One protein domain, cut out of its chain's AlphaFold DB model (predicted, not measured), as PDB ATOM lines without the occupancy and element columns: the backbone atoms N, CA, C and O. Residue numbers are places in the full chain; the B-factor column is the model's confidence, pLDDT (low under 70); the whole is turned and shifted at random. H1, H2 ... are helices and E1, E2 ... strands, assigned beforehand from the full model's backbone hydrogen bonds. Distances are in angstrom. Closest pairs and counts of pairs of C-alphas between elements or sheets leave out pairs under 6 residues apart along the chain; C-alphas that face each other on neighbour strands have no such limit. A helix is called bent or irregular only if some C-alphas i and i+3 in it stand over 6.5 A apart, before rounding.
ATOM      1  N   THR A  22      79.200 141.744  89.062       94.81
ATOM      2  CA  THR A  22      79.543 142.458  87.823       94.81
ATOM      3  C   THR A  22      80.627 143.500  88.057       94.81
ATOM      4  O   THR A  22      81.604 143.541  87.307       94.81
ATOM      5  N   GLU A  23      80.496 144.313  89.107       94.81
ATOM      6  CA  GLU A  23      81.522 145.295  89.469       94.81
ATOM      7  C   GLU A  23      82.840 144.594  89.824       94.81
ATOM      8  O   GLU A  23      83.894 144.974  89.314       94.81
ATOM      9  N   GLN A  24      82.788 143.512  90.610       94.62
ATOM     10  CA  GLN A  24      83.985 142.758  90.986       94.62
ATOM     11  C   GLN A  24      84.645 142.095  89.772       94.62
ATOM     12  O   GLN A  24      85.871 142.086  89.658       94.62
ATOM     13  N   GLY A  25      83.847 141.596  88.824       94.12
ATOM     14  CA  GLY A  25      84.333 141.070  87.552       94.12
ATOM     15  C   GLY A  25      85.038 142.133  86.708       94.12
ATOM     16  O   GLY A  25      86.101 141.865  86.144       94.12
ATOM     17  N   ALA A  26      84.510 143.359  86.661       94.75
ATOM     18  CA  ALA A  26      85.155 144.476  85.972       94.75
ATOM     19  C   ALA A  26      86.483 144.879  86.639       94.75
ATOM     20  O   ALA A  26      87.481 145.081  85.942       94.75
ATOM     21  N   LEU A  27      86.527 144.925  87.976       94.00
ATOM     22  CA  LEU A  27      87.767 145.155  88.726       94.00
ATOM     23  C   LEU A  27      88.800 144.056  88.460       94.00
ATOM     24  O   LEU A  27      89.959 144.364  88.200       94.00
ATOM     25  N   CYS A  28      88.376 142.792  88.449       94.50
ATOM     26  CA  CYS A  28      89.234 141.653  88.129       94.50
ATOM     27  C   CYS A  28      89.827 141.781  86.716       94.50
ATOM     28  O   CYS A  28      91.033 141.620  86.527       94.50
ATOM     29  N   VAL A  29      89.010 142.154  85.724       95.31
ATOM     30  CA  VAL A  29      89.476 142.394  84.350       95.31
ATOM     31  C   VAL A  29      90.484 143.543  84.292       95.31
ATOM     32  O   VAL A  29      91.502 143.426  83.610       95.31
ATOM     33  N   ASN A  30      90.229 144.650  84.988       95.00
ATOM     34  CA  ASN A  30      91.152 145.786  85.017       95.00
ATOM     35  C   ASN A  30      92.466 145.434  85.719       95.00
ATOM     36  O   ASN A  30      93.534 145.790  85.225       95.00
ATOM     37  N   TRP A  31      92.402 144.667  86.808       93.00
ATOM     38  CA  TRP A  31      93.585 144.134  87.472       93.00
ATOM     39  C   TRP A  31      94.397 143.245  86.527       93.00
ATOM     40  O   TRP A  31      95.605 143.441  86.410       93.00
ATOM     41  N   ALA A  32      93.741 142.335  85.796       93.62
ATOM     42  CA  ALA A  32      94.405 141.461  84.833       93.62
ATOM     43  C   ALA A  32      95.136 142.268  83.754       93.62
ATOM     44  O   ALA A  32      96.282 141.967  83.437       93.62
ATOM     45  N   LYS A  33      94.514 143.337  83.240       93.88
ATOM     46  CA  LYS A  33      95.146 144.235  82.263       93.88
ATOM     47  C   LYS A  33      96.374 144.963  82.806       93.88
ATOM     48  O   LYS A  33      97.311 145.186  82.053       93.88
ATOM     49  N   ALA A  34      96.348 145.366  84.072       93.94
ATOM     50  CA  ALA A  34      97.428 146.141  84.675       93.94
ATOM     51  C   ALA A  34      98.595 145.275  85.178       93.94
ATOM     52  O   ALA A  34      99.716 145.766  85.264       93.94
ATOM     53  N   ASN A  35      98.342 144.006  85.523       92.69
ATOM     54  CA  ASN A  35      99.301 143.172  86.257       92.69
ATOM     55  C   ASN A  35      99.765 141.923  85.498       92.69
ATOM     56  O   ASN A  35     100.719 141.280  85.931       92.69
ATOM     57  N   VAL A  36      99.119 141.557  84.386       92.94
ATOM     58  CA  VAL A  36      99.529 140.409  83.564       92.94
ATOM     59  C   VAL A  36     100.222 140.926  82.297       92.94
ATOM     60  O   VAL A  36      99.538 141.415  81.405       92.94
ATOM     61  N   PRO A  37     101.565 140.840  82.200       88.06
ATOM     62  CA  PRO A  37     102.328 141.486  81.124       88.06
ATOM     63  C   PRO A  37     102.311 140.724  79.790       88.06
ATOM     64  O   PRO A  37     102.537 141.311  78.738       88.06
ATOM     65  N   ASP A  38     102.072 139.412  79.821       94.81
ATOM     66  CA  ASP A  38     101.993 138.586  78.616       94.81
ATOM     67  C   ASP A  38     100.572 138.615  78.040       94.81
ATOM     68  O   ASP A  38      99.613 138.299  78.742       94.81
ATOM     69  N   ALA A  39     100.436 138.947  76.754       89.94
ATOM     70  CA  ALA A  39      99.136 139.157  76.119       89.94
ATOM     71  C   ALA A  39      98.246 137.896  76.110       89.94
ATOM     72  O   ALA A  39      97.028 137.994  76.290       89.94
ATOM     73  N   ALA A  40      98.833 136.706  75.941       92.12
ATOM     74  CA  ALA A  40      98.080 135.452  75.947       92.12
ATOM     75  C   ALA A  40      97.555 135.130  77.355       92.12
ATOM     76  O   ALA A  40      96.369 134.835  77.535       92.12
ATOM     77  N   ARG A  41      98.409 135.270  78.374       92.19
ATOM     78  CA  ARG A  41      98.039 135.111  79.786       92.19
ATOM     79  C   ARG A  41      97.057 136.181  80.243       92.19
ATOM     80  O   ARG A  41      96.157 135.873  81.017       92.19
ATOM     81  N   GLN A  42      97.189 137.410  79.756       94.94
ATOM     82  CA  GLN A  42      96.276 138.507  80.062       94.94
ATOM     83  C   GLN A  42      94.877 138.202  79.523       94.94
ATOM     84  O   GLN A  42      93.898 138.328  80.257       94.94
ATOM     85  N   SER A  43      94.779 137.741  78.272       93.50
ATOM     86  CA  SER A  43      93.508 137.321  77.673       93.50
ATOM     87  C   SER A  43      92.854 136.188  78.475       93.50
ATOM     88  O   SER A  43      91.679 136.283  78.834       93.50
ATOM     89  N   ALA A  44      93.632 135.167  78.852       94.25
ATOM     90  CA  ALA A  44      93.153 134.067  79.688       94.25
ATOM     91  C   ALA A  44      92.672 134.548  81.072       94.25
ATOM     92  O   ALA A  44      91.579 134.193  81.510       94.25
ATOM     93  N   ALA A  45      93.443 135.412  81.737       93.81
ATOM     94  CA  ALA A  45      93.100 135.995  83.033       93.81
ATOM     95  C   ALA A  45      91.802 136.819  82.977       93.81
ATOM     96  O   ALA A  45      90.926 136.675  83.830       93.81
ATOM     97  N   MET A  46      91.634 137.634  81.934       94.69
ATOM     98  CA  MET A  46      90.392 138.369  81.690       94.69
ATOM     99  C   MET A  46      89.210 137.429  81.419       94.69
ATOM    100  O   MET A  46      88.092 137.725  81.845       94.69
ATOM    101  N   GLY A  47      89.443 136.310  80.728       94.38
ATOM    102  CA  GLY A  47      88.456 135.251  80.516       94.38
ATOM    103  C   GLY A  47      87.951 134.669  81.835       94.38
ATOM    104  O   GLY A  47      86.747 134.689  82.083       94.38
ATOM    105  N   ILE A  48      88.869 134.286  82.728       94.50
ATOM    106  CA  ILE A  48      88.545 133.772  84.070       94.50
ATOM    107  C   ILE A  48      87.658 134.762  84.836       94.50
ATOM    108  O   ILE A  48      86.612 134.379  85.356       94.50
ATOM    109  N   CYS A  49      88.022 136.048  84.852       94.81
ATOM    110  CA  CYS A  49      87.226 137.077  85.525       94.81
ATOM    111  C   CYS A  49      85.791 137.177  84.984       94.81
ATOM    112  O   CYS A  49      84.852 137.381  85.749       94.81
ATOM    113  N   ARG A  50      85.607 137.054  83.663       95.06
ATOM    114  CA  ARG A  50      84.287 137.144  83.016       95.06
ATOM    115  C   ARG A  50      83.442 135.902  83.269       95.06
ATOM    116  O   ARG A  50      82.253 136.028  83.549       95.06
ATOM    117  N   GLU A  51      84.051 134.724  83.196       95.75
ATOM    118  CA  GLU A  51      83.391 133.447  83.491       95.75
ATOM    119  C   GLU A  51      82.967 133.326  84.952       95.75
ATOM    120  O   GLU A  51      82.021 132.603  85.274       95.75
ATOM    121  N   GLU A  52      83.655 134.032  85.843       95.62
ATOM    122  CA  GLU A  52      83.324 134.029  87.254       95.62
ATOM    123  C   GLU A  52      82.060 134.833  87.578       95.62
ATOM    124  O   GLU A  52      81.354 134.490  88.522       95.62
ATOM    125  N   ILE A  53      81.701 135.846  86.786       95.69
ATOM    126  CA  ILE A  53      80.501 136.668  87.027       95.69
ATOM    127  C   ILE A  53      79.231 135.806  87.170       95.69
ATOM    128  O   ILE A  53      78.579 135.895  88.214       95.69
ATOM    129  N   PRO A  54      78.849 134.938  86.209       96.38
ATOM    130  CA  PRO A  54      77.657 134.103  86.363       96.38
ATOM    131  C   PRO A  54      77.764 133.100  87.524       96.38
ATOM    132  O   PRO A  54      76.755 132.827  88.176       96.38
ATOM    133  N   LYS A  55      78.967 132.595  87.836       96.12
ATOM    134  CA  LYS A  55      79.202 131.677  88.967       96.12
ATOM    135  C   LYS A  55      79.008 132.390  90.304       96.12
ATOM    136  O   LYS A  55      78.285 131.899  91.168       96.12
ATOM    137  N   CYS A  56      79.574 133.584  90.437       95.88
ATOM    138  CA  CYS A  56      79.366 134.483  91.561       95.88
ATOM    139  C   CYS A  56      77.881 134.798  91.744       95.88
ATOM    140  O   CYS A  56      77.364 134.658  92.849       95.88
ATOM    141  N   ARG A  57      77.156 135.129  90.665       96.06
ATOM    142  CA  ARG A  57      75.711 135.401  90.734       96.06
ATOM    143  C   ARG A  57      74.931 134.195  91.254       96.06
ATOM    144  O   ARG A  57      74.061 134.358  92.107       96.06
ATOM    145  N   ALA A  58      75.241 132.994  90.763       97.12
ATOM    146  CA  ALA A  58      74.606 131.760  91.216       97.12
ATOM    147  C   ALA A  58      74.886 131.489  92.705       97.12
ATOM    148  O   ALA A  58      73.952 131.259  93.472       97.12
ATOM    149  N   ARG A  59      76.150 131.598  93.136       95.75
ATOM    150  CA  ARG A  59      76.540 131.433  94.546       95.75
ATOM    151  C   ARG A  59      75.897 132.480  95.450       95.75
ATOM    152  O   ARG A  59      75.362 132.122  96.494       95.75
ATOM    153  N   CYS A  60      75.872 133.740  95.024       95.25
ATOM    154  CA  CYS A  60      75.269 134.832  95.777       95.25
ATOM    155  C   CYS A  60      73.767 134.610  95.988       95.25
ATOM    156  O   CYS A  60      73.278 134.768  97.105       95.25
ATOM    157  N   LYS A  61      73.043 134.161  94.953       93.94
ATOM    158  CA  LYS A  61      71.620 133.791  95.066       93.94
ATOM    159  C   LYS A  61      71.389 132.595  95.995       93.94
ATOM    160  O   LYS A  61      70.331 132.507  96.603       93.94
ATOM    161  N   ALA A  62      72.379 131.715  96.134       95.69
ATOM    162  CA  ALA A  62      72.380 130.622  97.104       95.69
ATOM    163  C   ALA A  62      72.837 131.047  98.519       95.69
ATOM    164  O   ALA A  62      72.989 130.192  99.386       95.69
ATOM    165  N   GLY A  63      73.081 132.342  98.763       93.88
ATOM    166  CA  GLY A  63      73.495 132.891 100.062       93.88
ATOM    167  C   GLY A  63      75.007 133.071 100.244       93.88
ATOM    168  O   GLY A  63      75.438 133.676 101.221       93.88
ATOM    169  N   ASN A  64      75.822 132.617  99.291       94.62
ATOM    170  CA  ASN A  64      77.282 132.709  99.337       94.62
ATOM    171  C   ASN A  64      77.775 133.954  98.587       94.62
ATOM    172  O   ASN A  64      77.995 133.925  97.373       94.62
ATOM    173  N   LYS A  65      77.933 135.063  99.312       92.50
ATOM    174  CA  LYS A  65      78.214 136.390  98.747       92.50
ATOM    175  C   LYS A  65      79.706 136.683  98.568       92.50
ATOM    176  O   LYS A  65      80.285 137.504  99.275       92.50
ATOM    177  N   TYR A  66      80.329 136.018  97.602       93.12
ATOM    178  CA  TYR A  66      81.707 136.314  97.214       93.12
ATOM    179  C   TYR A  66      81.973 136.021  95.734       93.12
ATOM    180  O   TYR A  66      81.393 135.112  95.126       93.12
ATOM    181  N   PHE A  67      82.917 136.764  95.173       94.69
ATOM    182  CA  PHE A  67      83.525 136.543  93.868       94.69
ATOM    183  C   PHE A  67      84.881 135.850  94.040       94.69
ATOM    184  O   PHE A  67      85.625 136.190  94.960       94.69
ATOM    185  N   VAL A  68      85.232 134.909  93.162       94.06
ATOM    186  CA  VAL A  68      86.538 134.233  93.206       94.06
ATOM    187  C   VAL A  68      87.475 134.824  92.158       94.06
ATOM    188  O   VAL A  68      87.227 134.745  90.961       94.06
ATOM    189  N   GLY A  69      88.573 135.434  92.594       88.62
ATOM    190  CA  GLY A  69      89.546 136.016  91.673       88.62
ATOM    191  C   GLY A  69      90.340 134.990  90.870       88.62
ATOM    192  O   GLY A  69      90.228 133.772  91.036       88.62
ATOM    193  N   ILE A  70      91.224 135.517  90.025       87.81
ATOM    194  CA  ILE A  70      92.193 134.714  89.278       87.81
ATOM    195  C   ILE A  70      93.020 133.875  90.262       87.81
ATOM    196  O   ILE A  70      93.512 134.378  91.272       87.81
ATOM    197  N   GLY A  71      93.146 132.581  89.965       82.62
ATOM    198  CA  GLY A  71      93.839 131.608  90.809       82.62
ATOM    199  C   GLY A  71      92.929 130.800  91.736       82.62
ATOM    200  O   GLY A  71      93.385 129.793  92.251       82.62
ATOM    201  N   GLY A  72      91.656 131.161  91.927       82.50
ATOM    202  CA  GLY A  72      90.695 130.299  92.640       82.50
ATOM    203  C   GLY A  72      90.739 130.364  94.173       82.50
ATOM    204  O   GLY A  72      89.857 129.814  94.826       82.50
ATOM    205  N   PHE A  73      91.732 131.041  94.752       80.06
ATOM    206  CA  PHE A  73      91.931 131.106  96.207       80.06
ATOM    207  C   PHE A  73      91.422 132.409  96.827       80.06
ATOM    208  O   PHE A  73      90.911 132.410  97.944       80.06
ATOM    209  N   ASN A  74      91.547 133.522  96.101       85.56
ATOM    210  CA  ASN A  74      91.159 134.831  96.612       85.56
ATOM    211  C   ASN A  74      89.647 135.014  96.504       85.56
ATOM    212  O   ASN A  74      89.091 134.981  95.404       85.56
ATOM    213  N   GLN A  75      89.004 135.241  97.646       91.25
ATOM    214  CA  GLN A  75      87.584 135.552  97.728       91.25
ATOM    215  C   GLN A  75      87.405 137.040  98.002       91.25
ATOM    216  O   GLN A  75      87.983 137.586  98.939       91.25
ATOM    217  N   TYR A  76      86.591 137.681  97.174       90.94
ATOM    218  CA  TYR A  76      86.255 139.092  97.285       90.94
ATOM    219  C   TYR A  76      84.789 139.183  97.700       90.94
ATOM    220  O   TYR A  76      83.928 138.739  96.930       90.94
ATOM    221  N   PRO A  77      84.486 139.671  98.914       91.94
ATOM    222  CA  PRO A  77      83.108 139.797  99.366       91.94
ATOM    223  C   PRO A  77      82.332 140.760  98.465       91.94
ATOM    224  O   PRO A  77      82.904 141.665  97.861       91.94
ATOM    225  N   ILE A  78      81.025 140.529  98.357       93.00
ATOM    226  CA  ILE A  78      80.098 141.351  97.573       93.00
ATOM    227  C   ILE A  78      78.795 141.557  98.349       93.00
ATOM    228  O   ILE A  78      78.403 140.719  99.159       93.00
TER     229      ILE A  78
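AT A GLANCE: This is residues 22 to 78 of the 82 residues of an uncharacterized protein of Bradyrhizobium cajani (UniProt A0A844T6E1). A helical hairpin, H1 beside the longer H2, makes the long axis, and a small strand hairpin folds back over it, with E1 packing on H2. The printed part has 57 residues with two named helices, then two named strands in one antiparallel sheet, E1 - E2; the class is mostly helix. It is compact, with a radius of gyration of the C-alphas of 11.2 A, and spans 36 by 19 by 15 A.

HOW THE PARTS SIT: Start with H1, residues 22 to 35, which touches H2, residues 39 to 61, in a hairpin at a shallow tilt of 20 degrees, opposite ways; their closest C-alphas, Val 29 and Met 46, are 4.9 A apart. H2 has a kink of 28 degrees near residue 54; it is neither bent nor irregular, but only just: C-alphas 51 and 54 are 6.4 A apart. Look next at E1, residues 66 to 68: its closest C-alpha to H2 is Phe 67, 5.2 A from that of Cys 56. E2, residues 75 to 77, forms an antiparallel hairpin with E1; N 67 and O 76 are within hydrogen-bond range at 2.8 A. In H1 every O i to N i+4 pair is within range, in H2 16 of 19.

IN THESE COORDINATES: Find C-alpha 22 at (79.543, 142.458, 87.823), where H1 begins its 19.8 A. H2 runs 33.8 A to C-alpha 61 at (71.620, 133.791, 95.066). E1 is 6.6 A long and E2 6.4 A.

THE WHOLE: The farthest C-alphas, Asp 38 and Gly 63, are 36.1 A apart. The printed part has no cut, no link is long, and no printed residue is under pLDDT 70.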